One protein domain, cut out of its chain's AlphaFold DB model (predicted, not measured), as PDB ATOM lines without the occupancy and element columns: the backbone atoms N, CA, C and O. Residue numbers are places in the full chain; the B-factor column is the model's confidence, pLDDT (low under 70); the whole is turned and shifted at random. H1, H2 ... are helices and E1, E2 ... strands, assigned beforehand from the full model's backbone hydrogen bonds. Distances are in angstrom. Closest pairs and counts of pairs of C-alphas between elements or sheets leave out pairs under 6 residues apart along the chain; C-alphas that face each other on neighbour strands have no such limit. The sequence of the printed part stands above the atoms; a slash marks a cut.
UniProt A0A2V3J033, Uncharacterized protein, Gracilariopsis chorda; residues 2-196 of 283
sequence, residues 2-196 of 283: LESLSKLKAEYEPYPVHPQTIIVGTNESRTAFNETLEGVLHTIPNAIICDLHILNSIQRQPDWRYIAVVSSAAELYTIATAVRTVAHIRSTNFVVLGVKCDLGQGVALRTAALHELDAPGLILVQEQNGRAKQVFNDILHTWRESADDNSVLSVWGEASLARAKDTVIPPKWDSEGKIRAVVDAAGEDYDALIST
ATOM      1  N   LEU A   2     -11.245 -63.834 -51.926       33.12
ATOM      2  CA  LEU A   2     -11.535 -62.818 -50.896       33.12
ATOM      3  C   LEU A   2     -11.446 -63.334 -49.440       33.12
ATOM      4  O   LEU A   2     -11.126 -62.556 -48.550       33.12
ATOM      5  N   GLU A   3     -11.617 -64.638 -49.193       34.00
ATOM      6  CA  GLU A   3     -11.469 -65.242 -47.848       34.00
ATOM      7  C   GLU A   3     -10.013 -65.380 -47.366       34.00
ATOM      8  O   GLU A   3      -9.755 -65.509 -46.171       34.00
ATOM      9  N   SER A   4      -9.035 -65.336 -48.276       39.84
ATOM     10  CA  SER A   4      -7.611 -65.381 -47.909       39.84
ATOM     11  C   SER A   4      -7.088 -64.018 -47.452       39.84
ATOM     12  O   SER A   4      -6.150 -63.962 -46.665       39.84
ATOM     13  N   LEU A   5      -7.716 -62.923 -47.893       30.73
ATOM     14  CA  LEU A   5      -7.352 -61.569 -47.472       30.73
ATOM     15  C   LEU A   5      -7.926 -61.219 -46.096       30.73
ATOM     16  O   LEU A   5      -7.262 -60.513 -45.346       30.73
ATOM     17  N   SER A   6      -9.100 -61.736 -45.720       34.47
ATOM     18  CA  SER A   6      -9.646 -61.560 -44.365       34.47
ATOM     19  C   SER A   6      -8.858 -62.341 -43.307       34.47
ATOM     20  O   SER A   6      -8.668 -61.830 -42.208       34.47
ATOM     21  N   LYS A   7      -8.309 -63.516 -43.652       35.41
ATOM     22  CA  LYS A   7      -7.368 -64.246 -42.781       35.41
ATOM     23  C   LYS A   7      -6.012 -63.544 -42.651       35.41
ATOM     24  O   LYS A   7      -5.512 -63.435 -41.539       35.41
ATOM     25  N   LEU A   8      -5.475 -62.972 -43.734       31.14
ATOM     26  CA  LEU A   8      -4.249 -62.161 -43.658       31.14
ATOM     27  C   LEU A   8      -4.444 -60.850 -42.879       31.14
ATOM     28  O   LEU A   8      -3.509 -60.371 -42.250       31.14
ATOM     29  N   LYS A   9      -5.648 -60.263 -42.902       29.62
ATOM     30  CA  LYS A   9      -5.959 -59.055 -42.121       29.62
ATOM     31  C   LYS A   9      -6.111 -59.342 -40.624       29.62
ATOM     32  O   LYS A   9      -5.827 -58.454 -39.834       29.62
ATOM     33  N   ALA A  10      -6.516 -60.558 -40.252       32.97
ATOM     34  CA  ALA A  10      -6.585 -61.000 -38.859       32.97
ATOM     35  C   ALA A  10      -5.204 -61.397 -38.293       32.97
ATOM     36  O   ALA A  10      -4.946 -61.177 -37.119       32.97
ATOM     37  N   GLU A  11      -4.282 -61.907 -39.122       31.84
ATOM     38  CA  GLU A  11      -2.881 -62.158 -38.716       31.84
ATOM     39  C   GLU A  11      -2.020 -60.882 -38.620       31.84
ATOM     40  O   GLU A  11      -0.926 -60.915 -38.059       31.84
ATOM     41  N   TYR A  12      -2.522 -59.760 -39.141       31.30
ATOM     42  CA  TYR A  12      -1.940 -58.421 -39.017       31.30
ATOM     43  C   TYR A  12      -2.866 -57.459 -38.260       31.30
ATOM     44  O   TYR A  12      -2.792 -56.241 -38.449       31.30
ATOM     45  N   GLU A  13      -3.708 -57.967 -37.354       25.77
ATOM     46  CA  GLU A  13      -3.978 -57.147 -36.175       25.77
ATOM     47  C   GLU A  13      -2.611 -56.880 -35.537       25.77
ATOM     48  O   GLU A  13      -1.828 -57.824 -35.383       25.77
ATOM     49  N   PRO A  14      -2.243 -55.618 -35.243       32.84
ATOM     50  CA  PRO A  14      -1.043 -55.373 -34.480       32.84
ATOM     51  C   PRO A  14      -1.282 -56.081 -33.155       32.84
ATOM     52  O   PRO A  14      -2.022 -55.578 -32.311       32.84
ATOM     53  N   TYR A  15      -0.696 -57.272 -32.995       25.86
ATOM     54  CA  TYR A  15      -0.447 -57.847 -31.685       25.86
ATOM     55  C   TYR A  15      -0.037 -56.665 -30.822       25.86
ATOM     56  O   TYR A  15       0.896 -55.971 -31.248       25.86
ATOM     57  N   PRO A  16      -0.754 -56.356 -29.723       33.84
ATOM     58  CA  PRO A  16      -0.396 -55.229 -28.886       33.84
ATOM     59  C   PRO A  16       1.059 -55.473 -28.529       33.84
ATOM     60  O   PRO A  16       1.387 -56.456 -27.859       33.84
ATOM     61  N   VAL A  17       1.947 -54.689 -29.145       39.81
ATOM     62  CA  VAL A  17       3.377 -54.861 -28.970       39.81
ATOM     63  C   VAL A  17       3.529 -54.615 -27.492       39.81
ATOM     64  O   VAL A  17       3.197 -53.522 -27.041       39.81
ATOM     65  N   HIS A  18       3.888 -55.656 -26.737       48.72
ATOM     66  CA  HIS A  18       4.016 -55.546 -25.291       48.72
ATOM     67  C   HIS A  18       4.736 -54.226 -24.990       48.72
ATOM     68  O   HIS A  18       5.754 -53.985 -25.655       48.72
ATOM     69  N   PRO A  19       4.218 -53.380 -24.073       59.50
ATOM     70  CA  PRO A  19       4.762 -52.052 -23.827       59.50
ATOM     71  C   PRO A  19       6.284 -52.098 -23.823       59.50
ATOM     72  O   PRO A  19       6.878 -52.836 -23.029       59.50
ATOM     73  N   GLN A  20       6.908 -51.400 -24.773       72.56
ATOM     74  CA  GLN A  20       8.363 -51.348 -24.836       72.56
ATOM     75  C   GLN A  20       8.841 -50.467 -23.689       72.56
ATOM     76  O   GLN A  20       8.295 -49.385 -23.460       72.56
ATOM     77  N   THR A  21       9.852 -50.941 -22.965       80.12
ATOM     78  CA  THR A  21      10.500 -50.160 -21.913       80.12
ATOM     79  C   THR A  21      11.686 -49.424 -22.515       80.12
ATOM     80  O   THR A  21      12.609 -50.045 -23.037       80.12
ATOM     81  N   ILE A  22      11.690 -48.101 -22.434       82.75
ATOM     82  CA  ILE A  22      12.846 -47.278 -22.783       82.75
ATOM     83  C   ILE A  22      13.598 -46.936 -21.510       82.75
ATOM     84  O   ILE A  22      13.020 -46.410 -20.565       82.75
ATOM     85  N   ILE A  23      14.904 -47.182 -21.523       84.44
ATOM     86  CA  ILE A  23      15.825 -46.735 -20.483       84.44
ATOM     87  C   ILE A  23      16.685 -45.633 -21.089       84.44
ATOM     88  O   ILE A  23      17.475 -45.877 -22.006       84.44
ATOM     89  N   VAL A  24      16.532 -44.418 -20.577       85.38
ATOM     90  CA  VAL A  24      17.233 -43.232 -21.067       85.38
ATOM     91  C   VAL A  24      18.004 -42.551 -19.944       85.38
ATOM     92  O   VAL A  24      17.590 -42.567 -18.792       85.38
ATOM     93  N   GLY A  25      19.156 -41.992 -20.288       83.31
ATOM     94  CA  GLY A  25      20.080 -41.324 -19.379       83.31
ATOM     95  C   GLY A  25      21.436 -41.147 -20.052       83.31
ATOM     96  O   GLY A  25      21.637 -41.609 -21.180       83.31
ATOM     97  N   THR A  26      22.377 -40.508 -19.374       82.69
ATOM     98  CA  THR A  26      23.783 -40.517 -19.797       82.69
ATOM     99  C   THR A  26      24.409 -41.886 -19.503       82.69
ATOM    100  O   THR A  26      23.853 -42.697 -18.747       82.69
ATOM    101  N   ASN A  27      25.559 -42.194 -20.111       78.94
ATOM    102  CA  ASN A  27      26.286 -43.426 -19.784       78.94
ATOM    103  C   ASN A  27      26.708 -43.438 -18.313       78.94
ATOM    104  O   ASN A  27      26.605 -44.468 -17.650       78.94
ATOM    105  N   GLU A  28      27.122 -42.284 -17.805       84.69
ATOM    106  CA  GLU A  28      27.536 -42.048 -16.430       84.69
ATOM    107  C   GLU A  28      26.380 -42.306 -15.455       84.69
ATOM    108  O   GLU A  28      26.535 -43.112 -14.534       84.69
ATOM    109  N   SER A  29      25.206 -41.703 -15.685       86.00
ATOM    110  CA  SER A  29      24.018 -41.887 -14.838       86.00
ATOM    111  C   SER A  29      23.542 -43.344 -14.846       86.00
ATOM    112  O   SER A  29      23.280 -43.921 -13.790       86.00
ATOM    113  N   ARG A  30      23.501 -43.995 -16.019       84.56
ATOM    114  CA  ARG A  30      23.134 -45.420 -16.120       84.56
ATOM    115  C   ARG A  30      24.122 -46.339 -15.412       84.56
ATOM    116  O   ARG A  30      23.693 -47.275 -14.746       84.56
ATOM    117  N   THR A  31      25.419 -46.081 -15.556       84.75
ATOM    118  CA  THR A  31      26.469 -46.885 -14.915       84.75
ATOM    119  C   THR A  31      26.380 -46.739 -13.402       84.75
ATOM    120  O   THR A  31      26.302 -47.745 -12.706       84.75
ATOM    121  N   ALA A  32      26.253 -45.505 -12.904       85.38
ATOM    122  CA  ALA A  32      26.053 -45.226 -11.485       85.38
ATOM    123  C   ALA A  32      24.809 -45.932 -10.927       85.38
ATOM    124  O   ALA A  32      24.871 -46.547  -9.863       85.38
ATOM    125  N   PHE A  33      23.685 -45.904 -11.648       83.94
ATOM    126  CA  PHE A  33      22.484 -46.627 -11.230       83.94
ATOM    127  C   PHE A  33      22.710 -48.134 -11.193       83.94
ATOM    128  O   PHE A  33      22.316 -48.806 -10.244       83.94
ATOM    129  N   ASN A  34      23.351 -48.672 -12.227       80.56
ATOM    130  CA  ASN A  34      23.576 -50.098 -12.369       80.56
ATOM    131  C   ASN A  34      24.559 -50.645 -11.319       80.56
ATOM    132  O   ASN A  34      24.378 -51.760 -10.843       80.56
ATOM    133  N   GLU A  35      25.551 -49.849 -10.919       81.62
ATOM    134  CA  GLU A  35      26.409 -50.118  -9.758       81.62
ATOM    135  C   GLU A  35      25.619 -50.058  -8.447       81.62
ATOM    136  O   GLU A  35      25.838 -50.872  -7.553       81.62
ATOM    137  N   THR A  36      24.678 -49.116  -8.337       79.69
ATOM    138  CA  THR A  36      23.885 -48.934  -7.117       79.69
ATOM    139  C   THR A  36      22.872 -50.062  -6.929       79.69
ATOM    140  O   THR A  36      22.721 -50.559  -5.824       79.69
ATOM    141  N   LEU A  37      22.202 -50.523  -7.987       73.25
ATOM    142  CA  LEU A  37      21.179 -51.572  -7.890       73.25
ATOM    143  C   LEU A  37      21.647 -52.975  -8.314       73.25
ATOM    144  O   LEU A  37      20.802 -53.842  -8.503       73.25
ATOM    145  N   GLU A  38      22.951 -53.235  -8.425       72.38
ATOM    146  CA  GLU A  38      23.511 -54.556  -8.781       72.38
ATOM    147  C   GLU A  38      23.027 -55.105 -10.143       72.38
ATOM    148  O   GLU A  38      22.534 -56.227 -10.254       72.38
ATOM    149  N   GLY A  39      23.172 -54.340 -11.224       66.62
ATOM    150  CA  GLY A  39      22.970 -54.887 -12.572       66.62
ATOM    151  C   GLY A  39      21.529 -54.881 -13.099       66.62
ATOM    152  O   GLY A  39      21.292 -55.417 -14.183       66.62
ATOM    153  N   VAL A  40      20.567 -54.291 -12.377       73.38
ATOM    154  CA  VAL A  40      19.126 -54.375 -12.702       73.38
ATOM    155  C   VAL A  40      18.787 -53.884 -14.113       73.38
ATOM    156  O   VAL A  40      17.965 -54.495 -14.784       73.38
ATOM    157  N   LEU A  41      19.411 -52.817 -14.621       69.88
ATOM    158  CA  LEU A  41      19.029 -52.280 -15.938       69.88
ATOM    159  C   LEU A  41      19.366 -53.238 -17.088       69.88
ATOM    160  O   LEU A  41      18.646 -53.278 -18.084       69.88
ATOM    161  N   HIS A  42      20.439 -54.023 -16.957       64.75
ATOM    162  CA  HIS A  42      20.855 -54.973 -17.992       64.75
ATOM    163  C   HIS A  42      19.997 -56.238 -18.033       64.75
ATOM    164  O   HIS A  42      20.055 -56.974 -19.019       64.75
ATOM    165  N   THR A  43      19.215 -56.504 -16.987       64.81
ATOM    166  CA  THR A  43      18.368 -57.695 -16.902       64.81
ATOM    167  C   THR A  43      16.946 -57.453 -17.398       64.81
ATOM    168  O   THR A  43      16.187 -58.415 -17.487       64.81
ATOM    169  N   ILE A  44      16.582 -56.216 -17.772       68.94
ATOM    170  CA  ILE A  44      15.237 -55.878 -18.257       68.94
ATOM    171  C   ILE A  44      15.061 -56.404 -19.692       68.94
ATOM    172  O   ILE A  44      15.641 -55.851 -20.636       68.94
ATOM    173  N   PRO A  45      14.263 -57.468 -19.903       58.91
ATOM    174  CA  PRO A  45      14.065 -58.022 -21.232       58.91
ATOM    175  C   PRO A  45      13.302 -57.018 -22.106       58.91
ATOM    176  O   PRO A  45      12.361 -56.374 -21.650       58.91
ATOM    177  N   ASN A  46      13.686 -56.914 -23.381       64.56
ATOM    178  CA  ASN A  46      13.065 -56.023 -24.372       64.56
ATOM    179  C   ASN A  46      13.204 -54.514 -24.085       64.56
ATOM    180  O   ASN A  46      12.508 -53.718 -24.716       64.56
ATOM    181  N   ALA A  47      14.106 -54.109 -23.182       69.06
ATOM    182  CA  ALA A  47      14.394 -52.700 -22.962       69.06
ATOM    183  C   ALA A  47      15.245 -52.098 -24.093       69.06
ATOM    184  O   ALA A  47      16.252 -52.675 -24.514       69.06
ATOM    185  N   ILE A  48      14.873 -50.902 -24.548       74.25
ATOM    186  CA  ILE A  48      15.704 -50.078 -25.428       74.25
ATOM    187  C   ILE A  48      16.525 -49.146 -24.541       74.25
ATOM    188  O   ILE A  48      16.000 -48.185 -23.981       74.25
ATOM    189  N   ILE A  49      17.821 -49.429 -24.422       76.00
ATOM    190  CA  ILE A  49      18.768 -48.538 -23.749       76.00
ATOM    191  C   ILE A  49      19.255 -47.522 -24.775       76.00
ATOM    192  O   ILE A  49      19.845 -47.901 -25.790       76.00
ATOM    193  N   CYS A  50      19.011 -46.240 -24.529       70.38
ATOM    194  CA  CYS A  50      19.391 -45.195 -25.468       70.38
ATOM    195  C   CYS A  50      19.903 -43.939 -24.768       70.38
ATOM    196  O   CYS A  50      19.472 -43.577 -23.675       70.38
ATOM    197  N   ASP A  51      20.862 -43.285 -25.414       73.19
ATOM    198  CA  ASP A  51      21.362 -41.985 -24.990       73.19
ATOM    199  C   ASP A  51      20.328 -40.875 -25.251       73.19
ATOM    200  O   ASP A  51      19.439 -41.032 -26.097       73.19
ATOM    201  N   LEU A  52      20.465 -39.742 -24.558       65.44
ATOM    202  CA  LEU A  52      19.632 -38.550 -24.734       65.44
ATOM    203  C   LEU A  52      19.522 -38.134 -26.205       65.44
ATOM    204  O   LEU A  52      18.430 -37.820 -26.681       65.44
ATOM    205  N   HIS A  53      20.624 -38.207 -26.953       62.41
ATOM    206  CA  HIS A  53      20.630 -37.851 -28.374       62.41
ATOM    207  C   HIS A  53      19.796 -38.808 -29.237       62.41
ATOM    208  O   HIS A  53      19.187 -38.395 -30.225       62.41
ATOM    209  N   ILE A  54      19.731 -40.085 -28.856       63.12
ATOM    210  CA  ILE A  54      18.990 -41.116 -29.591       63.12
ATOM    211  C   ILE A  54      17.495 -41.023 -29.276       63.12
ATOM    212  O   ILE A  54      16.679 -41.282 -30.161       63.12
ATOM    213  N   LEU A  55      17.118 -40.594 -28.067       67.88
ATOM    214  CA  LEU A  55      15.723 -40.505 -27.629       67.88
ATOM    215  C   LEU A  55      14.834 -39.697 -28.594       67.88
ATOM    216  O   LEU A  55      13.658 -40.022 -28.747       67.88
ATOM    217  N   ASN A  56      15.371 -38.669 -29.260       65.38
ATOM    218  CA  ASN A  56      14.650 -37.855 -30.252       65.38
ATOM    219  C   ASN A  56      14.377 -38.564 -31.584       65.38
ATOM    220  O   ASN A  56      13.456 -38.188 -32.300       65.38
ATOM    221  N   SER A  57      15.150 -39.598 -31.905       61.94
ATOM    222  CA  SER A  57      15.004 -40.372 -33.143       61.94
ATOM    223  C   SER A  57      14.029 -41.548 -33.023       61.94
ATOM    224  O   SER A  57      13.691 -42.186 -34.020       61.94
ATOM    225  N   ILE A  58      13.586 -41.855 -31.803       63.41
ATOM    226  CA  ILE A  58      12.726 -42.999 -31.524       63.41
ATOM    227  C   ILE A  58      11.266 -42.611 -31.775       63.41
ATOM    228  O   ILE A  58      10.765 -41.649 -31.197       63.41
ATOM    229  N   GLN A  59      10.563 -43.390 -32.604       62.31
ATOM    230  CA  GLN A  59       9.117 -43.255 -32.770       62.31
ATOM    231  C   GLN A  59       8.425 -43.725 -31.492       62.31
ATOM    232  O   GLN A  59       8.438 -44.910 -31.173       62.31
ATOM    233  N   ARG A  60       7.846 -42.785 -30.754       66.56
ATOM    234  CA  ARG A  60       7.283 -43.022 -29.425       66.56
ATOM    235  C   ARG A  60       5.792 -43.327 -29.515       66.56
ATOM    236  O   ARG A  60       5.096 -42.759 -30.354       66.56
ATOM    237  N   GLN A  61       5.315 -44.189 -28.624       66.19
ATOM    238  CA  GLN A  61       3.901 -44.539 -28.494       66.19
ATOM    239  C   GLN A  61       3.407 -44.219 -27.070       66.19
ATOM    240  O   GLN A  61       4.208 -44.244 -26.128       66.19
ATOM    241  N   PRO A  62       2.114 -43.900 -26.889       67.38
ATOM    242  CA  PRO A  62       1.549 -43.500 -25.592       67.38
ATOM    243  C   PRO A  62       1.498 -44.635 -24.550       67.38
ATOM    244  O   PRO A  62       1.390 -44.386 -23.348       67.38
ATOM    245  N   ASP A  63       1.573 -45.886 -24.992       73.12
ATOM    246  CA  ASP A  63       1.573 -47.092 -24.162       73.12
ATOM    247  C   ASP A  63       2.976 -47.532 -23.718       73.12
ATOM    248  O   ASP A  63       3.092 -48.419 -22.873       73.12
ATOM    249  N   TRP A  64       4.038 -46.913 -24.238       79.94
ATOM    250  CA  TRP A  64       5.410 -47.251 -23.863       79.94
ATOM    251  C   TRP A  64       5.744 -46.823 -22.439       79.94
ATOM    252  O   TRP A  64       5.237 -45.822 -21.931       79.94
ATOM    253  N   ARG A  65       6.632 -47.594 -21.810       85.44
ATOM    254  CA  ARG A  65       7.134 -47.344 -20.460       85.44
ATOM    255  C   ARG A  65       8.491 -46.654 -20.551       85.44
ATOM    256  O   ARG A  65       9.328 -47.031 -21.367       85.44
ATOM    257  N   TYR A  66       8.734 -45.677 -19.693       87.12
ATOM    258  CA  TYR A  66       9.946 -44.870 -19.688       87.12
ATOM    259  C   TYR A  66      10.599 -44.913 -18.318       87.12
ATOM    260  O   TYR A  66       9.959 -44.707 -17.288       87.12
ATOM    261  N   ILE A  67      11.900 -45.156 -18.336       90.75
ATOM    262  CA  ILE A  67      12.779 -45.134 -17.181       90.75
ATOM    263  C   ILE A  67      13.849 -44.088 -17.478       90.75
ATOM    264  O   ILE A  67      14.735 -44.313 -18.305       90.75
ATOM    265  N   ALA A  68      13.747 -42.932 -16.829       91.44
ATOM    266  CA  ALA A  68      14.740 -41.872 -16.914       91.44
ATOM    267  C   ALA A  68      15.732 -42.012 -15.761       91.44
ATOM    268  O   ALA A  68      15.375 -41.786 -14.611       91.44
ATOM    269  N   VAL A  69      16.972 -42.375 -16.069       91.75
ATOM    270  CA  VAL A  69      18.073 -42.440 -15.108       91.75
ATOM    271  C   VAL A  69      18.861 -41.144 -15.199       91.75
ATOM    272  O   VAL A  69      19.510 -40.890 -16.216       91.75
ATOM    273  N   VAL A  70      18.793 -40.329 -14.150       89.81
ATOM    274  CA  VAL A  70      19.320 -38.962 -14.155       89.81
ATOM    275  C   VAL A  70      20.148 -38.665 -12.915       89.81
ATOM    276  O   VAL A  70      19.830 -39.111 -11.815       89.81
ATOM    277  N   SER A  71      21.202 -37.876 -13.092       86.25
ATOM    278  CA  SER A  71      22.014 -37.347 -11.988       86.25
ATOM    279  C   SER A  71      21.655 -35.902 -11.626       86.25
ATOM    280  O   SER A  71      22.040 -35.400 -10.574       86.25
ATOM    281  N   SER A  72      20.904 -35.215 -12.494       82.31
ATOM    282  CA  SER A  72      20.567 -33.801 -12.341       82.31
ATOM    283  C   SER A  72      19.228 -33.446 -12.989       82.31
ATOM    284  O   SER A  72      18.751 -34.121 -13.904       82.31
ATOM    285  N   ALA A  73      18.630 -32.337 -12.552       81.50
ATOM    286  CA  ALA A  73      17.406 -31.821 -13.161       81.50
ATOM    287  C   ALA A  73      17.607 -31.344 -14.611       81.50
ATOM    288  O   ALA A  73      16.668 -31.409 -15.400       81.50
ATOM    289  N   ALA A  74      18.823 -30.941 -14.999       78.56
ATOM    290  CA  ALA A  74      19.135 -30.566 -16.381       78.56
ATOM    291  C   ALA A  74      19.044 -31.767 -17.345       78.56
ATOM    292  O   ALA A  74      18.484 -31.658 -18.441       78.56
ATOM    293  N   GLU A  75      19.535 -32.941 -16.921       81.62
ATOM    294  CA  GLU A  75      19.347 -34.190 -17.671       81.62
ATOM    295  C   GLU A  75      17.852 -34.510 -17.814       81.62
ATOM    296  O   GLU A  75      17.382 -34.819 -18.912       81.62
ATOM    297  N   LEU A  76      17.085 -34.367 -16.727       84.31
ATOM    298  CA  LEU A  76      15.647 -34.626 -16.735       84.31
ATOM    299  C   LEU A  76      14.881 -33.674 -17.660       84.31
ATOM    300  O   LEU A  76      14.018 -34.129 -18.407       84.31
ATOM    301  N   TYR A  77      15.218 -32.384 -17.664       80.44
ATOM    302  CA  TYR A  77      14.621 -31.391 -18.561       80.44
ATOM    303  C   TYR A  77      14.847 -31.744 -20.039       80.44
ATOM    304  O   TYR A  77      13.929 -31.666 -20.859       80.44
ATOM    305  N   THR A  78      16.051 -32.212 -20.377       78.50
ATOM    306  CA  THR A  78      16.384 -32.664 -21.737       78.50
ATOM    307  C   THR A  78      15.522 -33.863 -22.146       78.50
ATOM    308  O   THR A  78      14.954 -33.881 -23.240       78.50
ATOM    309  N   ILE A  79      15.364 -34.843 -21.249       82.06
ATOM    310  CA  ILE A  79      14.491 -36.008 -21.466       82.06
ATOM    311  C   ILE A  79      13.034 -35.573 -21.610       82.06
ATOM    312  O   ILE A  79      12.344 -36.026 -22.520       82.06
ATOM    313  N   ALA A  80      12.555 -34.694 -20.736       79.06
ATOM    314  CA  ALA A  80      11.173 -34.246 -20.747       79.06
ATOM    315  C   ALA A  80      10.835 -33.480 -22.025       79.06
ATOM    316  O   ALA A  80       9.814 -33.757 -22.648       79.06
ATOM    317  N   THR A  81      11.726 -32.596 -22.476       76.00
ATOM    318  CA  THR A  81      11.590 -31.886 -23.755       76.00
ATOM    319  C   THR A  81      11.518 -32.865 -24.920       76.00
ATOM    320  O   THR A  81      10.647 -32.746 -25.784       76.00
ATOM    321  N   ALA A  82      12.389 -33.877 -24.917       74.00
ATOM    322  CA  ALA A  82      12.348 -34.933 -25.910       74.00
ATOM    323  C   ALA A  82      10.982 -35.633 -25.883       74.00
ATOM    324  O   ALA A  82      10.326 -35.706 -26.916       74.00
ATOM    325  N   VAL A  83      10.505 -36.070 -24.718       72.38
ATOM    326  CA  VAL A  83       9.282 -36.873 -24.551       72.38
ATOM    327  C   VAL A  83       7.987 -36.091 -24.823       72.38
ATOM    328  O   VAL A  83       7.076 -36.639 -25.442       72.38
ATOM    329  N   ARG A  84       7.916 -34.808 -24.442       65.94
ATOM    330  CA  ARG A  84       6.744 -33.918 -24.602       65.94
ATOM    331  C   ARG A  84       6.284 -33.727 -26.044       65.94
ATOM    332  O   ARG A  84       5.130 -33.382 -26.274       65.94
ATOM    333  N   THR A  85       7.153 -33.979 -27.022       59.34
ATOM    334  CA  THR A  85       6.785 -33.943 -28.450       59.34
ATOM    335  C   THR A  85       5.742 -35.003 -28.839       59.34
ATOM    336  O   THR A  85       5.207 -34.963 -29.944       59.34
ATOM    337  N   VAL A  86       5.413 -35.927 -27.932       54.12
ATOM    338  CA  VAL A  86       4.394 -36.964 -28.098       54.12
ATOM    339  C   VAL A  86       3.253 -36.638 -27.149       54.12
ATOM    340  O   VAL A  86       3.433 -36.617 -25.932       54.12
ATOM    341  N   ALA A  87       2.072 -36.365 -27.691       47.50
ATOM    342  CA  ALA A  87       0.911 -36.060 -26.870       47.50
ATOM    343  C   ALA A  87       0.581 -37.240 -25.923       47.50
ATOM    344  O   ALA A  87       0.395 -38.370 -26.368       47.50
ATOM    345  N   HIS A  88       0.478 -36.931 -24.625       58.97
ATOM    346  CA  HIS A  88      -0.101 -37.750 -23.547       58.97
ATOM    347  C   HIS A  88       0.612 -39.061 -23.173       58.97
ATOM    348  O   HIS A  88       0.014 -40.138 -23.205       58.97
ATOM    349  N   ILE A  89       1.855 -38.972 -22.692       68.94
ATOM    350  CA  ILE A  89       2.420 -40.063 -21.880       68.94
ATOM    351  C   ILE A  89       1.826 -39.984 -20.472       68.94
ATOM    352  O   ILE A  89       1.879 -38.941 -19.824       68.94
ATOM    353  N   ARG A  90       1.241 -41.088 -20.000       74.56
ATOM    354  CA  ARG A  90       0.694 -41.191 -18.640       74.56
ATOM    355  C   ARG A  90       1.819 -41.138 -17.604       74.56
ATOM    356  O   ARG A  90       2.845 -41.789 -17.780       74.56
ATOM    357  N   SER A  91       1.604 -40.443 -16.489       75.56
ATOM    358  CA  SER A  91       2.594 -40.326 -15.402       75.56
ATOM    359  C   SER A  91       2.976 -41.678 -14.777       75.56
ATOM    360  O   SER A  91       4.074 -41.832 -14.260       75.56
ATOM    361  N   THR A  92       2.096 -42.680 -14.851       80.06
ATOM    362  CA  THR A  92       2.319 -44.073 -14.411       80.06
ATOM    363  C   THR A  92       3.189 -44.892 -15.365       80.06
ATOM    364  O   THR A  92       3.734 -45.925 -14.975       80.06
ATOM    365  N   ASN A  93       3.346 -44.430 -16.607       85.25
ATOM    366  CA  ASN A  93       4.254 -45.010 -17.592       85.25
ATOM    367  C   ASN A  93       5.660 -44.420 -17.501       85.25
ATOM    368  O   ASN A  93       6.522 -44.813 -18.281       85.25
ATOM    369  N   PHE A  94       5.901 -43.491 -16.577       88.50
ATOM    370  CA  PHE A  94       7.165 -42.788 -16.464       88.50
ATOM    371  C   PHE A  94       7.718 -42.903 -15.045       88.50
ATOM    372  O   PHE A  94       7.064 -42.533 -14.071       88.50
ATOM    373  N   VAL A  95       8.946 -43.405 -14.938       92.25
ATOM    374  CA  VAL A  95       9.700 -43.480 -13.685       92.25
ATOM    375  C   VAL A  95      10.982 -42.680 -13.832       92.25
ATOM    376  O   VAL A  95      11.759 -42.900 -14.761       92.25
ATOM    377  N   VAL A  96      11.207 -41.762 -12.898       93.56
ATOM    378  CA  VAL A  96      12.457 -41.015 -12.758       93.56
ATOM    379  C   VAL A  96      13.292 -41.663 -11.661       93.56
ATOM    380  O   VAL A  96      12.837 -41.834 -10.533       93.56
ATOM    381  N   LEU A  97      14.525 -42.013 -11.996       92.62
ATOM    382  CA  LEU A  97      15.510 -42.603 -11.105       92.62
ATOM    383  C   LEU A  97      16.647 -41.599 -10.918       92.62
ATOM    384  O   LEU A  97      17.451 -41.391 -11.827       92.62
ATOM    385  N   GLY A  98      16.693 -40.972  -9.747       90.56
ATOM    386  CA  GLY A  98      17.777 -40.086  -9.344       90.56
ATOM    387  C   GLY A  98      18.948 -40.880  -8.779       90.56
ATOM    388  O   GLY A  98      18.772 -41.660  -7.837       90.56
ATOM    389  N   VAL A  99      20.141 -40.675  -9.336       87.62
ATOM    390  CA  VAL A  99      21.392 -41.267  -8.844       87.62
ATOM    391  C   VAL A  99      22.356 -40.215  -8.335       87.62
ATOM    392  O   VAL A  99      22.486 -39.149  -8.927       87.62
ATOM    393  N   LYS A 100      23.090 -40.559  -7.267       80.88
ATOM    394  CA  LYS A 100      24.094 -39.681  -6.640       80.88
ATOM    395  C   LYS A 100      23.520 -38.321  -6.215       80.88
ATOM    396  O   LYS A 100      24.254 -37.343  -6.175       80.88
ATOM    397  N   CYS A 101      22.227 -38.281  -5.887       76.81
ATOM    398  CA  CYS A 101      21.532 -37.056  -5.521       76.81
ATOM    399  C   CYS A 101      21.686 -36.757  -4.030       76.81
ATOM    400  O   CYS A 101      21.238 -37.538  -3.182       76.81
ATOM    401  N   ASP A 102      22.269 -35.602  -3.722       77.31
ATOM    402  CA  ASP A 102      22.128 -34.979  -2.408       77.31
ATOM    403  C   ASP A 102      20.729 -34.351  -2.238       77.31
ATOM    404  O   ASP A 102      19.855 -34.471  -3.106       77.31
ATOM    405  N   LEU A 103      20.486 -33.708  -1.092       75.62
ATOM    406  CA  LEU A 103      19.195 -33.089  -0.802       75.62
ATOM    407  C   LEU A 103      18.828 -32.009  -1.834       75.62
ATOM    408  O   LEU A 103      17.707 -32.022  -2.344       75.62
ATOM    409  N   GLY A 104      19.768 -31.125  -2.178       76.38
ATOM    410  CA  GLY A 104      19.544 -30.041  -3.138       76.38
ATOM    411  C   GLY A 104      19.226 -30.566  -4.540       76.38
ATOM    412  O   GLY A 104      18.242 -30.157  -5.161       76.38
ATOM    413  N   GLN A 105      19.990 -31.550  -5.018       79.00
ATOM    414  CA  GLN A 105      19.735 -32.218  -6.294       79.00
ATOM    415  C   GLN A 105      18.407 -32.982  -6.284       79.00
ATOM    416  O   GLN A 105      17.669 -32.943  -7.269       79.00
ATOM    417  N   GLY A 106      18.065 -33.634  -5.169       81.38
ATOM    418  CA  GLY A 106      16.790 -34.324  -4.996       81.38
ATOM    419  C   GLY A 106      15.589 -33.378  -5.071       81.38
ATOM    420  O   GLY A 106      14.590 -33.696  -5.714       81.38
ATOM    421  N   VAL A 107      15.694 -32.194  -4.468       82.25
ATOM    422  CA  VAL A 107      14.674 -31.132  -4.532       82.25
ATOM    423  C   VAL A 107      14.530 -30.597  -5.953       82.25
ATOM    424  O   VAL A 107      13.410 -30.511  -6.467       82.25
ATOM    425  N   ALA A 108      15.647 -30.302  -6.622       81.88
ATOM    426  CA  ALA A 108      15.637 -29.841  -8.006       81.88
ATOM    427  C   ALA A 108      15.003 -30.881  -8.945       81.88
ATOM    428  O   ALA A 108      14.183 -30.533  -9.795       81.88
ATOM    429  N   LEU A 109      15.322 -32.166  -8.760       85.75
ATOM    430  CA  LEU A 109      14.743 -33.267  -9.530       85.75
ATOM    431  C   LEU A 109      13.244 -33.431  -9.297       85.75
ATOM    432  O   LEU A 109      12.505 -33.612 -10.260       85.75
ATOM    433  N   ARG A 110      12.783 -33.349  -8.046       87.19
ATOM    434  CA  ARG A 110      11.351 -33.415  -7.713       87.19
ATOM    435  C   ARG A 110      10.570 -32.272  -8.355       87.19
ATOM    436  O   ARG A 110       9.520 -32.507  -8.944       87.19
ATOM    437  N   THR A 111      11.132 -31.067  -8.317       85.50
ATOM    438  CA  THR A 111      10.551 -29.873  -8.946       85.50
ATOM    439  C   THR A 111      10.483 -30.035 -10.466       85.50
ATOM    440  O   THR A 111       9.429 -29.842 -11.071       85.50
ATOM    441  N   ALA A 112      11.570 -30.485 -11.098       83.31
ATOM    442  CA  ALA A 112      11.593 -30.747 -12.535       83.31
ATOM    443  C   ALA A 112      10.620 -31.865 -12.939       83.31
ATOM    444  O   ALA A 112       9.887 -31.721 -13.909       83.31
ATOM    445  N   ALA A 113      10.542 -32.957 -12.178       87.38
ATOM    446  CA  ALA A 113       9.591 -34.035 -12.432       87.38
ATOM    447  C   ALA A 113       8.134 -33.541 -12.343       87.38
ATOM    448  O   ALA A 113       7.321 -33.867 -13.210       87.38
ATOM    449  N   LEU A 114       7.814 -32.722 -11.336       85.44
ATOM    450  CA  LEU A 114       6.492 -32.124 -11.151       85.44
ATOM    451  C   LEU A 114       6.076 -31.274 -12.361       85.44
ATOM    452  O   LEU A 114       5.016 -31.529 -12.935       85.44
ATOM    453  N   HIS A 115       6.911 -30.317 -12.776       82.25
ATOM    454  CA  HIS A 115       6.561 -29.359 -13.835       82.25
ATOM    455  C   HIS A 115       6.736 -29.900 -15.247       82.25
ATOM    456  O   HIS A 115       5.938 -29.581 -16.127       82.25
ATOM    457  N   GLU A 116       7.767 -30.710 -15.489       81.75
ATOM    458  CA  GLU A 116       8.148 -31.124 -16.841       81.75
ATOM    459  C   GLU A 116       7.469 -32.422 -17.281       81.75
ATOM    460  O   GLU A 116       7.141 -32.601 -18.453       81.75
ATOM    461  N   LEU A 117       7.204 -33.326 -16.343       80.69
ATOM    462  CA  LEU A 117       6.686 -34.662 -16.637       80.69
ATOM    463  C   LEU A 117       5.328 -34.929 -15.987       80.69
ATOM    464  O   LEU A 117       4.891 -36.077 -15.936       80.69
ATOM    465  N   ASP A 118       4.661 -33.870 -15.515       84.62
ATOM    466  CA  ASP A 118       3.337 -33.946 -14.903       84.62
ATOM    467  C   ASP A 118       3.336 -34.916 -13.698       84.62
ATOM    468  O   ASP A 118       2.519 -35.833 -13.596       84.62
ATOM    469  N   ALA A 119       4.298 -34.727 -12.787       82.62
ATOM    470  CA  ALA A 119       4.499 -35.518 -11.567       82.62
ATOM    471  C   ALA A 119       4.539 -37.048 -11.801       82.62
ATOM    472  O   ALA A 119       3.645 -37.774 -11.341       82.62
ATOM    473  N   PRO A 120       5.572 -37.561 -12.496       88.69
ATOM    474  CA  PRO A 120       5.804 -38.991 -12.635       88.69
ATOM    475  C   PRO A 120       6.193 -39.608 -11.288       88.69
ATOM    476  O   PRO A 120       6.428 -38.911 -10.299       88.69
ATOM    477  N   GLY A 121       6.292 -40.934 -11.256       92.25
ATOM    478  CA  GLY A 121       6.895 -41.608 -10.114       92.25
ATOM    479  C   GLY A 121       8.395 -41.315 -10.045       92.25
ATOM    480  O   GLY A 121       9.074 -41.335 -11.072       92.25
ATOM    481  N   LEU A 122       8.920 -41.049  -8.850       93.38
ATOM    482  CA  LEU A 122      10.318 -40.670  -8.641       93.38
ATOM    483  C   LEU A 122      10.951 -41.493  -7.518       93.38
ATOM    484  O   LEU A 122      10.383 -41.641  -6.439       93.38
ATOM    485  N   ILE A 123      12.146 -42.015  -7.771       92.12
ATOM    486  CA  ILE A 123      12.946 -42.772  -6.807       92.12
ATOM    487  C   ILE A 123      14.337 -42.144  -6.765       92.12
ATOM    488  O   ILE A 123      15.012 -42.093  -7.790       92.12
ATOM    489  N   LEU A 124      14.777 -41.678  -5.596       88.38
ATOM    490  CA  LEU A 124      16.168 -41.269  -5.376       88.38
ATOM    491  C   LEU A 124      16.870 -42.387  -4.617       88.38
ATOM    492  O   LEU A 124      16.469 -42.725  -3.501       88.38
ATOM    493  N   VAL A 125      17.895 -42.963  -5.241       80.94
ATOM    494  CA  VAL A 125      18.622 -44.110  -4.695       80.94
ATOM    495  C   VAL A 125      19.875 -43.618  -3.977       80.94
ATOM    496  O   VAL A 125      20.727 -42.984  -4.604       80.94
ATOM    497  N   GLN A 126      19.999 -43.917  -2.680       71.88
ATOM    498  CA  GLN A 126      21.193 -43.582  -1.888       71.88
ATOM    499  C   GLN A 126      21.937 -44.820  -1.353       71.88
ATOM    500  O   GLN A 126      23.155 -44.758  -1.198       71.88
ATOM    501  N   GLU A 127      21.263 -45.960  -1.133       66.44
ATOM    502  CA  GLU A 127      21.883 -47.226  -0.693       66.44
ATOM    503  C   GLU A 127      21.591 -48.392  -1.666       66.44
ATOM    504  O   GLU A 127      20.563 -48.430  -2.340       66.44
ATOM    505  N   GLN A 128      22.494 -49.383  -1.724       63.03
ATOM    506  CA  GLN A 128      22.432 -50.474  -2.714       63.03
ATOM    507  C   GLN A 128      21.327 -51.523  -2.470       63.03
ATOM    508  O   GLN A 128      20.934 -52.240  -3.390       63.03
ATOM    509  N   ASN A 129      20.816 -51.633  -1.238       62.09
ATOM    510  CA  ASN A 129      19.890 -52.698  -0.818       62.09
ATOM    511  C   ASN A 129      18.704 -52.169   0.003       62.09
ATOM    512  O   ASN A 129      18.317 -52.746   1.019       62.09
ATOM    513  N   GLY A 130      18.136 -51.053  -0.446       74.50
ATOM    514  CA  GLY A 130      17.030 -50.376   0.222       74.50
ATOM    515  C   GLY A 130      15.645 -50.615  -0.395       74.50
ATOM    516  O   GLY A 130      15.468 -51.337  -1.383       74.50
ATOM    517  N   ARG A 131      14.643 -49.948   0.182       83.12
ATOM    518  CA  ARG A 131      13.249 -49.921  -0.281       83.12
ATOM    519  C   ARG A 131      13.143 -49.458  -1.737       83.12
ATOM    520  O   ARG A 131      12.288 -49.954  -2.466       83.12
ATOM    521  N   ALA A 132      14.015 -48.546  -2.171       84.06
ATOM    522  CA  ALA A 132      14.064 -48.068  -3.554       84.06
ATOM    523  C   ALA A 132      14.225 -49.216  -4.569       84.06
ATOM    524  O   ALA A 132      13.515 -49.258  -5.574       84.06
ATOM    525  N   LYS A 133      15.114 -50.179  -4.280       83.88
ATOM    526  CA  LYS A 133      15.362 -51.353  -5.132       83.88
ATOM    527  C   LYS A 133      14.137 -52.256  -5.214       83.88
ATOM    528  O   LYS A 133      13.782 -52.704  -6.301       83.88
ATOM    529  N   GLN A 134      13.493 -52.506  -4.073       84.88
ATOM    530  CA  GLN A 134      12.289 -53.332  -4.005       84.88
ATOM    531  C   GLN A 134      11.153 -52.710  -4.821       84.88
ATOM    532  O   GLN A 134      10.655 -53.346  -5.744       84.88
ATOM    533  N   VAL A 135      10.821 -51.444  -4.550       88.50
ATOM    534  CA  VAL A 135       9.753 -50.730  -5.265       88.50
ATOM    535  C   VAL A 135      10.032 -50.701  -6.765       88.50
ATOM    536  O   VAL A 135       9.136 -50.961  -7.563       88.50
ATOM    537  N   PHE A 136      11.278 -50.441  -7.171       88.25
ATOM    538  CA  PHE A 136      11.634 -50.443  -8.585       88.25
ATOM    539  C   PHE A 136      11.441 -51.819  -9.241       88.25
ATOM    540  O   PHE A 136      10.820 -51.904 -10.299       88.25
ATOM    541  N   ASN A 137      11.908 -52.899  -8.610       85.50
ATOM    542  CA  ASN A 137      11.714 -54.257  -9.126       85.50
ATOM    543  C   ASN A 137      10.232 -54.639  -9.215       85.50
ATOM    544  O   ASN A 137       9.811 -55.221 -10.216       85.50
ATOM    545  N   ASP A 138       9.435 -54.269  -8.216       86.50
ATOM    546  CA  ASP A 138       8.003 -54.553  -8.188       86.50
ATOM    547  C   ASP A 138       7.255 -53.763  -9.285       86.50
ATOM    548  O   ASP A 138       6.329 -54.287  -9.911       86.50
ATOM    549  N   ILE A 139       7.690 -52.531  -9.593       88.06
ATOM    550  CA  ILE A 139       7.166 -51.745 -10.724       88.06
ATOM    551  C   ILE A 139       7.478 -52.457 -12.040       88.06
ATOM    552  O   ILE A 139       6.581 -52.631 -12.864       88.06
ATOM    553  N   LEU A 140       8.725 -52.898 -12.237       84.50
ATOM    554  CA  LEU A 140       9.130 -53.621 -13.447       84.50
ATOM    555  C   LEU A 140       8.338 -54.920 -13.624       84.50
ATOM    556  O   LEU A 140       7.909 -55.235 -14.736       84.50
ATOM    557  N   HIS A 141       8.125 -55.657 -12.535       82.00
ATOM    558  CA  HIS A 141       7.312 -56.868 -12.533       82.00
ATOM    559  C   HIS A 141       5.863 -56.558 -12.919       82.00
ATOM    560  O   HIS A 141       5.312 -57.167 -13.834       82.00
ATOM    561  N   THR A 142       5.271 -55.539 -12.300       83.44
ATOM    562  CA  THR A 142       3.887 -55.138 -12.568       83.44
ATOM    563  C   THR A 142       3.712 -54.632 -13.994       83.44
ATOM    564  O   THR A 142       2.730 -54.971 -14.641       83.44
ATOM    565  N   TRP A 143       4.681 -53.890 -14.538       84.06
ATOM    566  CA  TRP A 143       4.667 -53.455 -15.936       84.06
ATOM    567  C   TRP A 143       4.699 -54.609 -16.938       84.06
ATOM    568  O   TRP A 143       4.177 -54.455 -18.043       84.06
ATOM    569  N   ARG A 144       5.318 -55.733 -16.563       76.19
ATOM    570  CA  ARG A 144       5.354 -56.961 -17.361       76.19
ATOM    571  C   ARG A 144       4.037 -57.733 -17.292       76.19
ATOM    572  O   ARG A 144       3.650 -58.355 -18.273       76.19
ATOM    573  N   GLU A 145       3.377 -57.734 -16.142       74.94
ATOM    574  CA  GLU A 145       2.161 -58.527 -15.930       74.94
ATOM    575  C   GLU A 145       0.875 -57.775 -16.274       74.94
ATOM    576  O   GLU A 145      -0.123 -58.395 -16.641       74.94
ATOM    577  N   SER A 146       0.885 -56.446 -16.169       71.06
ATOM    578  CA  SER A 146      -0.308 -55.619 -16.286       71.06
ATOM    579  C   SER A 146      -0.018 -54.268 -16.937       71.06
ATOM    580  O   SER A 146       0.966 -53.590 -16.640       71.06
ATOM    581  N   ALA A 147      -0.926 -53.838 -17.814       68.25
ATOM    582  CA  ALA A 147      -0.961 -52.485 -18.367       68.25
ATOM    583  C   ALA A 147      -1.863 -51.529 -17.554       68.25
ATOM    584  O   ALA A 147      -2.026 -50.373 -17.944       68.25
ATOM    585  N   ASP A 148      -2.458 -52.006 -16.455       79.50
ATOM    586  CA  ASP A 148      -3.363 -51.230 -15.605       79.50
ATOM    587  C   ASP A 148      -2.600 -50.287 -14.663       79.50
ATOM    588  O   ASP A 148      -1.677 -50.681 -13.945       79.50
ATOM    589  N   ASP A 149      -3.031 -49.028 -14.647       78.94
ATOM    590  CA  ASP A 149      -2.411 -47.959 -13.869       78.94
ATOM    591  C   ASP A 149      -2.622 -48.150 -12.362       78.94
ATOM    592  O   ASP A 149      -1.721 -47.851 -11.577       78.94
ATOM    593  N   ASN A 150      -3.767 -48.699 -11.942       82.69
ATOM    594  CA  ASN A 150      -4.055 -48.912 -10.520       82.69
ATOM    595  C   ASN A 150      -3.137 -49.975  -9.914       82.69
ATOM    596  O   ASN A 150      -2.627 -49.804  -8.805       82.69
ATOM    597  N   SER A 151      -2.877 -51.040 -10.675       83.38
ATOM    598  CA  SER A 151      -1.920 -52.084 -10.309       83.38
ATOM    599  C   SER A 151      -0.531 -51.486 -10.063       83.38
ATOM    600  O   SER A 151       0.060 -51.711  -9.009       83.38
ATOM    601  N   VAL A 152      -0.043 -50.640 -10.978       83.75
ATOM    602  CA  VAL A 152       1.265 -49.974 -10.839       83.75
ATOM    603  C   VAL A 152       1.291 -49.032  -9.640       83.75
ATOM    604  O   VAL A 152       2.263 -49.035  -8.892       83.75
ATOM    605  N   LEU A 153       0.236 -48.241  -9.425       85.75
ATOM    606  CA  LEU A 153       0.158 -47.304  -8.300       85.75
ATOM    607  C   LEU A 153       0.204 -48.012  -6.940       85.75
ATOM    608  O   LEU A 153       0.813 -47.485  -6.010       85.75
ATOM    609  N   SER A 154      -0.376 -49.209  -6.835       86.00
ATOM    610  CA  SER A 154      -0.397 -49.981  -5.585       86.00
ATOM    611  C   SER A 154       0.997 -50.395  -5.092       86.00
ATOM    612  O   SER A 154       1.218 -50.504  -3.888       86.00
ATOM    613  N   VAL A 155       1.956 -50.548  -6.011       88.25
ATOM    614  CA  VAL A 155       3.329 -50.980  -5.715       88.25
ATOM    615  C   VAL A 155       4.152 -49.903  -5.009       88.25
ATOM    616  O   VAL A 155       5.033 -50.211  -4.208       88.25
ATOM    617  N   TRP A 156       3.880 -48.628  -5.287       87.56
ATOM    618  CA  TRP A 156       4.691 -47.525  -4.760       87.56
ATOM    619  C   TRP A 156       4.647 -47.429  -3.229       87.56
ATOM    620  O   TRP A 156       5.624 -47.008  -2.597       87.56
ATOM    621  N   GLY A 157       3.530 -47.843  -2.625       84.94
ATOM    622  CA  GLY A 157       3.294 -47.725  -1.190       84.94
ATOM    623  C   GLY A 157       3.306 -46.270  -0.703       84.94
ATOM    624  O   GLY A 157       3.033 -45.332  -1.453       84.94
ATOM    625  N   GLU A 158       3.619 -46.069   0.578       84.12
ATOM    626  CA  GLU A 158       3.625 -44.739   1.200       84.12
ATOM    627  C   GLU A 158       4.824 -43.894   0.761       84.12
ATOM    628  O   GLU A 158       5.959 -44.365   0.783       84.12
ATOM    629  N   ALA A 159       4.617 -42.625   0.414       85.62
ATOM    630  CA  ALA A 159       5.726 -41.763   0.019       85.62
ATOM    631  C   ALA A 159       6.791 -41.642   1.124       85.62
ATOM    632  O   ALA A 159       6.480 -41.496   2.305       85.62
ATOM    633  N   SER A 160       8.056 -41.671   0.718       83.44
ATOM    634  CA  SER A 160       9.220 -41.490   1.581       83.44
ATOM    635  C   SER A 160       9.953 -40.226   1.158       83.44
ATOM    636  O   SER A 160      10.331 -40.099  -0.007       83.44
ATOM    637  N   LEU A 161      10.120 -39.285   2.086       73.06
ATOM    638  CA  LEU A 161      10.732 -37.976   1.842       73.06
ATOM    639  C   LEU A 161      12.237 -37.992   2.141       73.06
ATOM    640  O   LEU A 161      12.708 -38.834   2.899       73.06
ATOM    641  N   ALA A 162      12.961 -37.003   1.604       57.72
ATOM    642  CA  ALA A 162      14.428 -36.907   1.500       57.72
ATOM    643  C   ALA A 162      15.266 -36.992   2.800       57.72
ATOM    644  O   ALA A 162      16.483 -36.858   2.753       57.72
ATOM    645  N   ARG A 163      14.643 -37.228   3.959       54.62
ATOM    646  CA  ARG A 163      15.330 -37.578   5.216       54.62
ATOM    647  C   ARG A 163      15.408 -39.082   5.478       54.62
ATOM    648  O   ARG A 163      16.081 -39.504   6.413       54.62
ATOM    649  N   ALA A 164      14.696 -39.886   4.697       55.81
ATOM    650  CA  ALA A 164      14.807 -41.331   4.726       55.81
ATOM    651  C   ALA A 164      15.990 -41.789   3.867       55.81
ATOM    652  O   ALA A 164      16.319 -41.153   2.870       55.81
ATOM    653  N   LYS A 165      16.580 -42.934   4.232       64.62
ATOM    654  CA  LYS A 165      17.664 -43.597   3.483       64.62
ATOM    655  C   LYS A 165      17.351 -43.807   1.996       64.62
ATOM    656  O   LYS A 165      18.267 -43.858   1.196       64.62
ATOM    657  N   ASP A 166      16.069 -43.904   1.642       73.94
ATOM    658  CA  ASP A 166      15.583 -43.912   0.265       73.94
ATOM    659  C   ASP A 166      14.408 -42.945   0.121       73.94
ATOM    660  O   ASP A 166      13.491 -42.931   0.953       73.94
ATOM    661  N   THR A 167      14.388 -42.189  -0.976       85.31
ATOM    662  CA  THR A 167      13.245 -41.336  -1.331       85.31
ATOM    663  C   THR A 167      12.432 -42.032  -2.408       85.31
ATOM    664  O   THR A 167      12.949 -42.337  -3.480       85.31
ATOM    665  N   VAL A 168      11.155 -42.279  -2.128       90.06
ATOM    666  CA  VAL A 168      10.213 -42.919  -3.054       90.06
ATOM    667  C   VAL A 168       8.967 -42.056  -3.089       90.06
ATOM    668  O   VAL A 168       8.270 -41.932  -2.085       90.06
ATOM    669  N   ILE A 169       8.696 -41.450  -4.236       91.44
ATOM    670  CA  ILE A 169       7.580 -40.539  -4.454       91.44
ATOM    671  C   ILE A 169       6.657 -41.165  -5.505       91.44
ATOM    672  O   ILE A 169       7.048 -41.265  -6.670       91.44
ATOM    673  N   PRO A 170       5.445 -41.600  -5.120       92.00
ATOM    674  CA  PRO A 170       4.472 -42.118  -6.069       92.00
ATOM    675  C   PRO A 170       4.075 -41.062  -7.117       92.00
ATOM    676  O   PRO A 170       4.085 -39.862  -6.812       92.00
ATOM    677  N   PRO A 171       3.653 -41.480  -8.325       91.81
ATOM    678  CA  PRO A 171       3.112 -40.568  -9.328       91.81
ATOM    679  C   PRO A 171       1.989 -39.706  -8.745       91.81
ATOM    680  O   PRO A 171       1.175 -40.193  -7.960       91.81
ATOM    681  N   LYS A 172       1.934 -38.428  -9.136       90.06
ATOM    682  CA  LYS A 172       0.948 -37.431  -8.664       90.06
ATOM    683  C   LYS A 172       0.940 -37.153  -7.159       90.06
ATOM    684  O   LYS A 172       0.111 -36.374  -6.694       90.06
ATOM    685  N   TRP A 173       1.831 -37.766  -6.382       91.31
ATOM    686  CA  TRP A 173       1.882 -37.514  -4.950       91.31
ATOM    687  C   TRP A 173       2.516 -36.160  -4.652       91.31
ATOM    688  O   TRP A 173       2.100 -35.488  -3.707       91.31
ATOM    689  N   ASP A 174       3.527 -35.767  -5.421       88.38
ATOM    690  CA  ASP A 174       4.297 -34.571  -5.111       88.38
ATOM    691  C   ASP A 174       3.546 -33.268  -5.393       88.38
ATOM    692  O   ASP A 174       2.632 -33.210  -6.215       88.38
ATOM    693  N   SER A 175       3.941 -32.210  -4.692       87.06
ATOM    694  CA  SER A 175       3.460 -30.852  -4.937       87.06
ATOM    695  C   SER A 175       4.482 -29.825  -4.468       87.06
ATOM    696  O   SER A 175       5.257 -30.099  -3.553       87.06
ATOM    697  N   GLU A 176       4.428 -28.616  -5.026       85.00
ATOM    698  CA  GLU A 176       5.267 -27.482  -4.609       85.00
ATOM    699  C   GLU A 176       5.309 -27.313  -3.084       85.00
ATOM    700  O   GLU A 176       6.377 -27.245  -2.482       85.00
ATOM    701  N   GLY A 177       4.144 -27.349  -2.429       84.00
ATOM    702  CA  GLY A 177       4.060 -27.225  -0.973       84.00
ATOM    703  C   GLY A 177       4.769 -28.356  -0.218       84.00
ATOM    704  O   GLY A 177       5.382 -28.108   0.818       84.00
ATOM    705  N   LYS A 178       4.729 -29.593  -0.732       87.56
ATOM    706  CA  LYS A 178       5.417 -30.745  -0.123       87.56
ATOM    707  C   LYS A 178       6.922 -30.698  -0.352       87.56
ATOM    708  O   LYS A 178       7.677 -31.112   0.524       87.56
ATOM    709  N   ILE A 179       7.359 -30.228  -1.516       85.38
ATOM    710  CA  ILE A 179       8.779 -30.051  -1.823       85.38
ATOM    711  C   ILE A 179       9.352 -28.962  -0.912       85.38
ATOM    712  O   ILE A 179      10.311 -29.230  -0.189       85.38
ATOM    713  N   ARG A 180       8.699 -27.796  -0.847       83.62
ATOM    714  CA  ARG A 180       9.091 -26.682   0.025       83.62
ATOM    715  C   ARG A 180       9.171 -27.095   1.493       83.62
ATOM    716  O   ARG A 180      10.183 -26.851   2.133       83.62
ATOM    717  N   ALA A 181       8.176 -27.825   2.001       82.12
ATOM    718  CA  ALA A 181       8.183 -28.299   3.387       82.12
ATOM    719  C   ALA A 181       9.390 -29.198   3.728       82.12
ATOM    720  O   ALA A 181       9.878 -29.171   4.856       82.12
ATOM    721  N   VAL A 182       9.881 -29.998   2.773       82.31
ATOM    722  CA  VAL A 182      11.085 -30.826   2.971       82.31
ATOM    723  C   VAL A 182      12.341 -29.965   3.068       82.31
ATOM    724  O   VAL A 182      13.200 -30.248   3.903       82.31
ATOM    725  N   VAL A 183      12.427 -28.921   2.246       79.69
ATOM    726  CA  VAL A 183      13.546 -27.973   2.242       79.69
ATOM    727  C   VAL A 183      13.566 -27.136   3.514       79.69
ATOM    728  O   VAL A 183      14.575 -27.113   4.217       79.69
ATOM    729  N   ASP A 184      12.423 -26.554   3.872       79.88
ATOM    730  CA  ASP A 184      12.273 -25.755   5.088       79.88
ATOM    731  C   ASP A 184      12.627 -26.589   6.330       79.88
ATOM    732  O   ASP A 184      13.332 -26.129   7.227       79.88
ATOM    733  N   ALA A 185      12.199 -27.859   6.373       79.75
ATOM    734  CA  ALA A 185      12.543 -28.764   7.465       79.75
ATOM    735  C   ALA A 185      14.056 -29.002   7.570       79.75
ATOM    736  O   ALA A 185      14.556 -29.183   8.683       79.75
ATOM    737  N   ALA A 186      14.772 -29.018   6.443       74.69
ATOM    738  CA  ALA A 186      16.227 -29.132   6.379       74.69
ATOM    739  C   ALA A 186      16.972 -27.842   6.755       74.69
ATOM    740  O   ALA A 186      18.184 -27.898   6.949       74.69
ATOM    741  N   GLY A 187      16.263 -26.725   6.941       77.69
ATOM    742  CA  GLY A 187      16.868 -25.427   7.237       77.69
ATOM    743  C   GLY A 187      17.546 -24.791   6.023       77.69
ATOM    744  O   GLY A 187      18.389 -23.913   6.189       77.69
ATOM    745  N   GLU A 188      17.200 -25.250   4.824       77.88
ATOM    746  CA  GLU A 188      17.663 -24.689   3.559       77.88
ATOM    747  C   GLU A 188      16.611 -23.719   2.997       77.88
ATOM    748  O   GLU A 188      15.451 -23.733   3.407       77.88
ATOM    749  N   ASP A 189      17.016 -22.850   2.071       79.50
ATOM    750  CA  ASP A 189      16.115 -21.906   1.407       79.50
ATOM    751  C   ASP A 189      15.647 -22.496   0.070       79.50
ATOM    752  O   ASP A 189      16.434 -22.656  -0.866       79.50
ATOM    753  N   TYR A 190      14.353 -22.823  -0.015       72.94
ATOM    754  CA  TYR A 190      13.733 -23.347  -1.233       72.94
ATOM    755  C   TYR A 190      13.945 -22.425  -2.423       72.94
ATOM    756  O   TYR A 190      14.370 -22.891  -3.481       72.94
ATOM    757  N   ASP A 191      13.704 -21.130  -2.232       77.56
ATOM    758  CA  ASP A 191      13.783 -20.142  -3.295       77.56
ATOM    759  C   ASP A 191      15.244 -20.006  -3.763       77.56
ATOM    760  O   ASP A 191      15.497 -19.891  -4.963       77.56
ATOM    761  N   ALA A 192      16.227 -20.151  -2.864       71.50
ATOM    762  CA  ALA A 192      17.648 -20.238  -3.221       71.50
ATOM    763  C   ALA A 192      17.998 -21.520  -4.008       71.50
ATOM    764  O   ALA A 192      18.718 -21.452  -5.004       71.50
ATOM    765  N   LEU A 193      17.479 -22.686  -3.610       66.94
ATOM    766  CA  LEU A 193      17.762 -23.965  -4.280       66.94
ATOM    767  C   LEU A 193      17.194 -24.037  -5.701       66.94
ATOM    768  O   LEU A 193      17.829 -24.618  -6.579       66.94
ATOM    769  N   ILE A 194      16.015 -23.453  -5.935       64.69
ATOM    770  CA  ILE A 194      15.402 -23.428  -7.272       64.69
ATOM    771  C   ILE A 194      15.897 -22.258  -8.131       64.69
ATOM    772  O   ILE A 194      15.863 -22.353  -9.358       64.69
ATOM    773  N   SER A 195      16.366 -21.164  -7.513       61.78
ATOM    774  CA  SER A 195      16.960 -20.022  -8.229       61.78
ATOM    775  C   SER A 195      18.418 -20.256  -8.621       61.78
ATOM    776  O   SER A 195      18.882 -19.690  -9.612       61.78
ATOM    777  N   THR A 196      19.135 -21.120  -7.895       51.22
ATOM    778  CA  THR A 196      20.449 -21.609  -8.316       51.22
ATOM    779  C   THR A 196      20.238 -22.583  -9.486       51.22
ATOM    780  O   THR A 196      19.474 -23.539  -9.343       51.22
TER     781      THR A 196
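AT A GLANCE: This is residues 2 to 196 of the 283 residues of an uncharacterized protein of Gracilariopsis chorda (UniProt A0A2V3J033). A twisted sheet of six strands forms the core, with H5 and H6 side by side over one face, H7 over the other and H2 crossing E3. H8 folds back along H7, H9 and H10 pack on H6, and residues 2 to 15, which include H1, stick out as a free arm. The printed part has 195 residues with ten named helices and six named strands, in the order H1 E1 H2 H3 E2 H4 E3 H5 E4 H6 E5 H7 H8 E6 H9 H10; the class is mixed, helices and strands. The sheet is mixed, in the order E2 E1 E3 E4 E5 E6, with E6 alone antiparallel to its neighbour. The whole is compact, with a radius of gyration of the C-alphas of 18.0 A and spans of 75 by 32 by 31 A, the length coming from the arm.

HOW THE PARTS SIT: H1, residues 2 to 11, touches no helix and is not on the sheet. E1, residues 21 to 24, H2, residues 27 to 36, H3, residues 40 to 43, and E2, residues 47 to 50, form a strand-helix-strand unit, two parallel neighbour strands with helices between; N 48 and O 21 are 2.9 A apart, within hydrogen-bond range. H2 touches H3, with C-alphas 34 and 41 closest at 6.2 A; H3 only grazes the sheet with residues 41 to 42. H4, residues 52 to 55, and E3, residues 65 to 70, follow; E2, H4 and E3 form a split unit, with E1 between the two strands. E3 is parallel to E1, with N 67 and O 22 at 2.8 A. H2 is only just over E3, with 3 of its C-alphas, and runs across the strands at 89 degrees on the local plane. H5, residues 73 to 84, leads to E4, residues 94 to 99, which is parallel to E3, with N 97 and O 68 at 2.8 A. H5 is over E1 and E3 at a height over the sheet of 9.4 A; its residues 78 to 82 alone touch H4, closest at C-alphas 79 and 52, 6.6 A. H6, residues 103 to 116, leads to E5, residues 121 to 125, parallel to E4, with N 98 and O 123 at 2.8 A. E3, H5, E4 and E4, H6, E5 are strand-helix-strand units too, and the crossovers of these units and the split one are right-handed. H6 is over E4 and E5 and touches H5 at a shallow tilt of 15 degrees, the same way, closest at C-alphas 109 and 73, 4.7 A. H7, residues 131 to 145, is over E3, E4 and E5, on the opposite face from H5 and H6. With H8, residues 149 to 156, it forms a helical hairpin, closest at C-alphas 135 and 156, 6.0 A. E6, residues 167 to 169, is antiparallel to E5, with N 169 and O 122 at 2.8 A. H9, residues 176 to 186, touches H6 at a shallow tilt of 3 degrees, opposite ways, through H6 residues 107 to 111 alone, closest at C-alphas 179 and 107, 6.6 A. H10, residues 190 to 195, touches H6 residues 104 to 108 alone, closest at C-alphas 193 and 104, 6.4 A. Every O i to N i+4 pair is within hydrogen-bond range in H2, H5, H6, H7, H9 and H10, against 4 of 6 in H1 and 2 of 4 in H8; H3 and H4 are too short for such a pair.

IN THESE COORDINATES: H1 begins at C-alpha 2, (-11.535, -62.818, -50.896). H7 is 21.0 A long from first to last C-alpha, H6 19.6 A, E4 16.2 A and E3 16.1 A. E3 begins at C-alpha 65, (7.134, -47.344, -20.460), and H10 ends at C-alpha 195, (16.960, -20.022, -8.229).

THE WHOLE: The C-alphas of Leu 2 and Gly 187, the two farthest apart, are 74.7 A apart; without residues 2 to 15 the body spans 49 by 32 by 31 A. The printed part has no cut, and no link is long. The mean pLDDT of the printed part is 74.5; 55 residues are under 70, among them 2 to 19, 52 to 62 and 84 to 89, and H1 has a mean of 33.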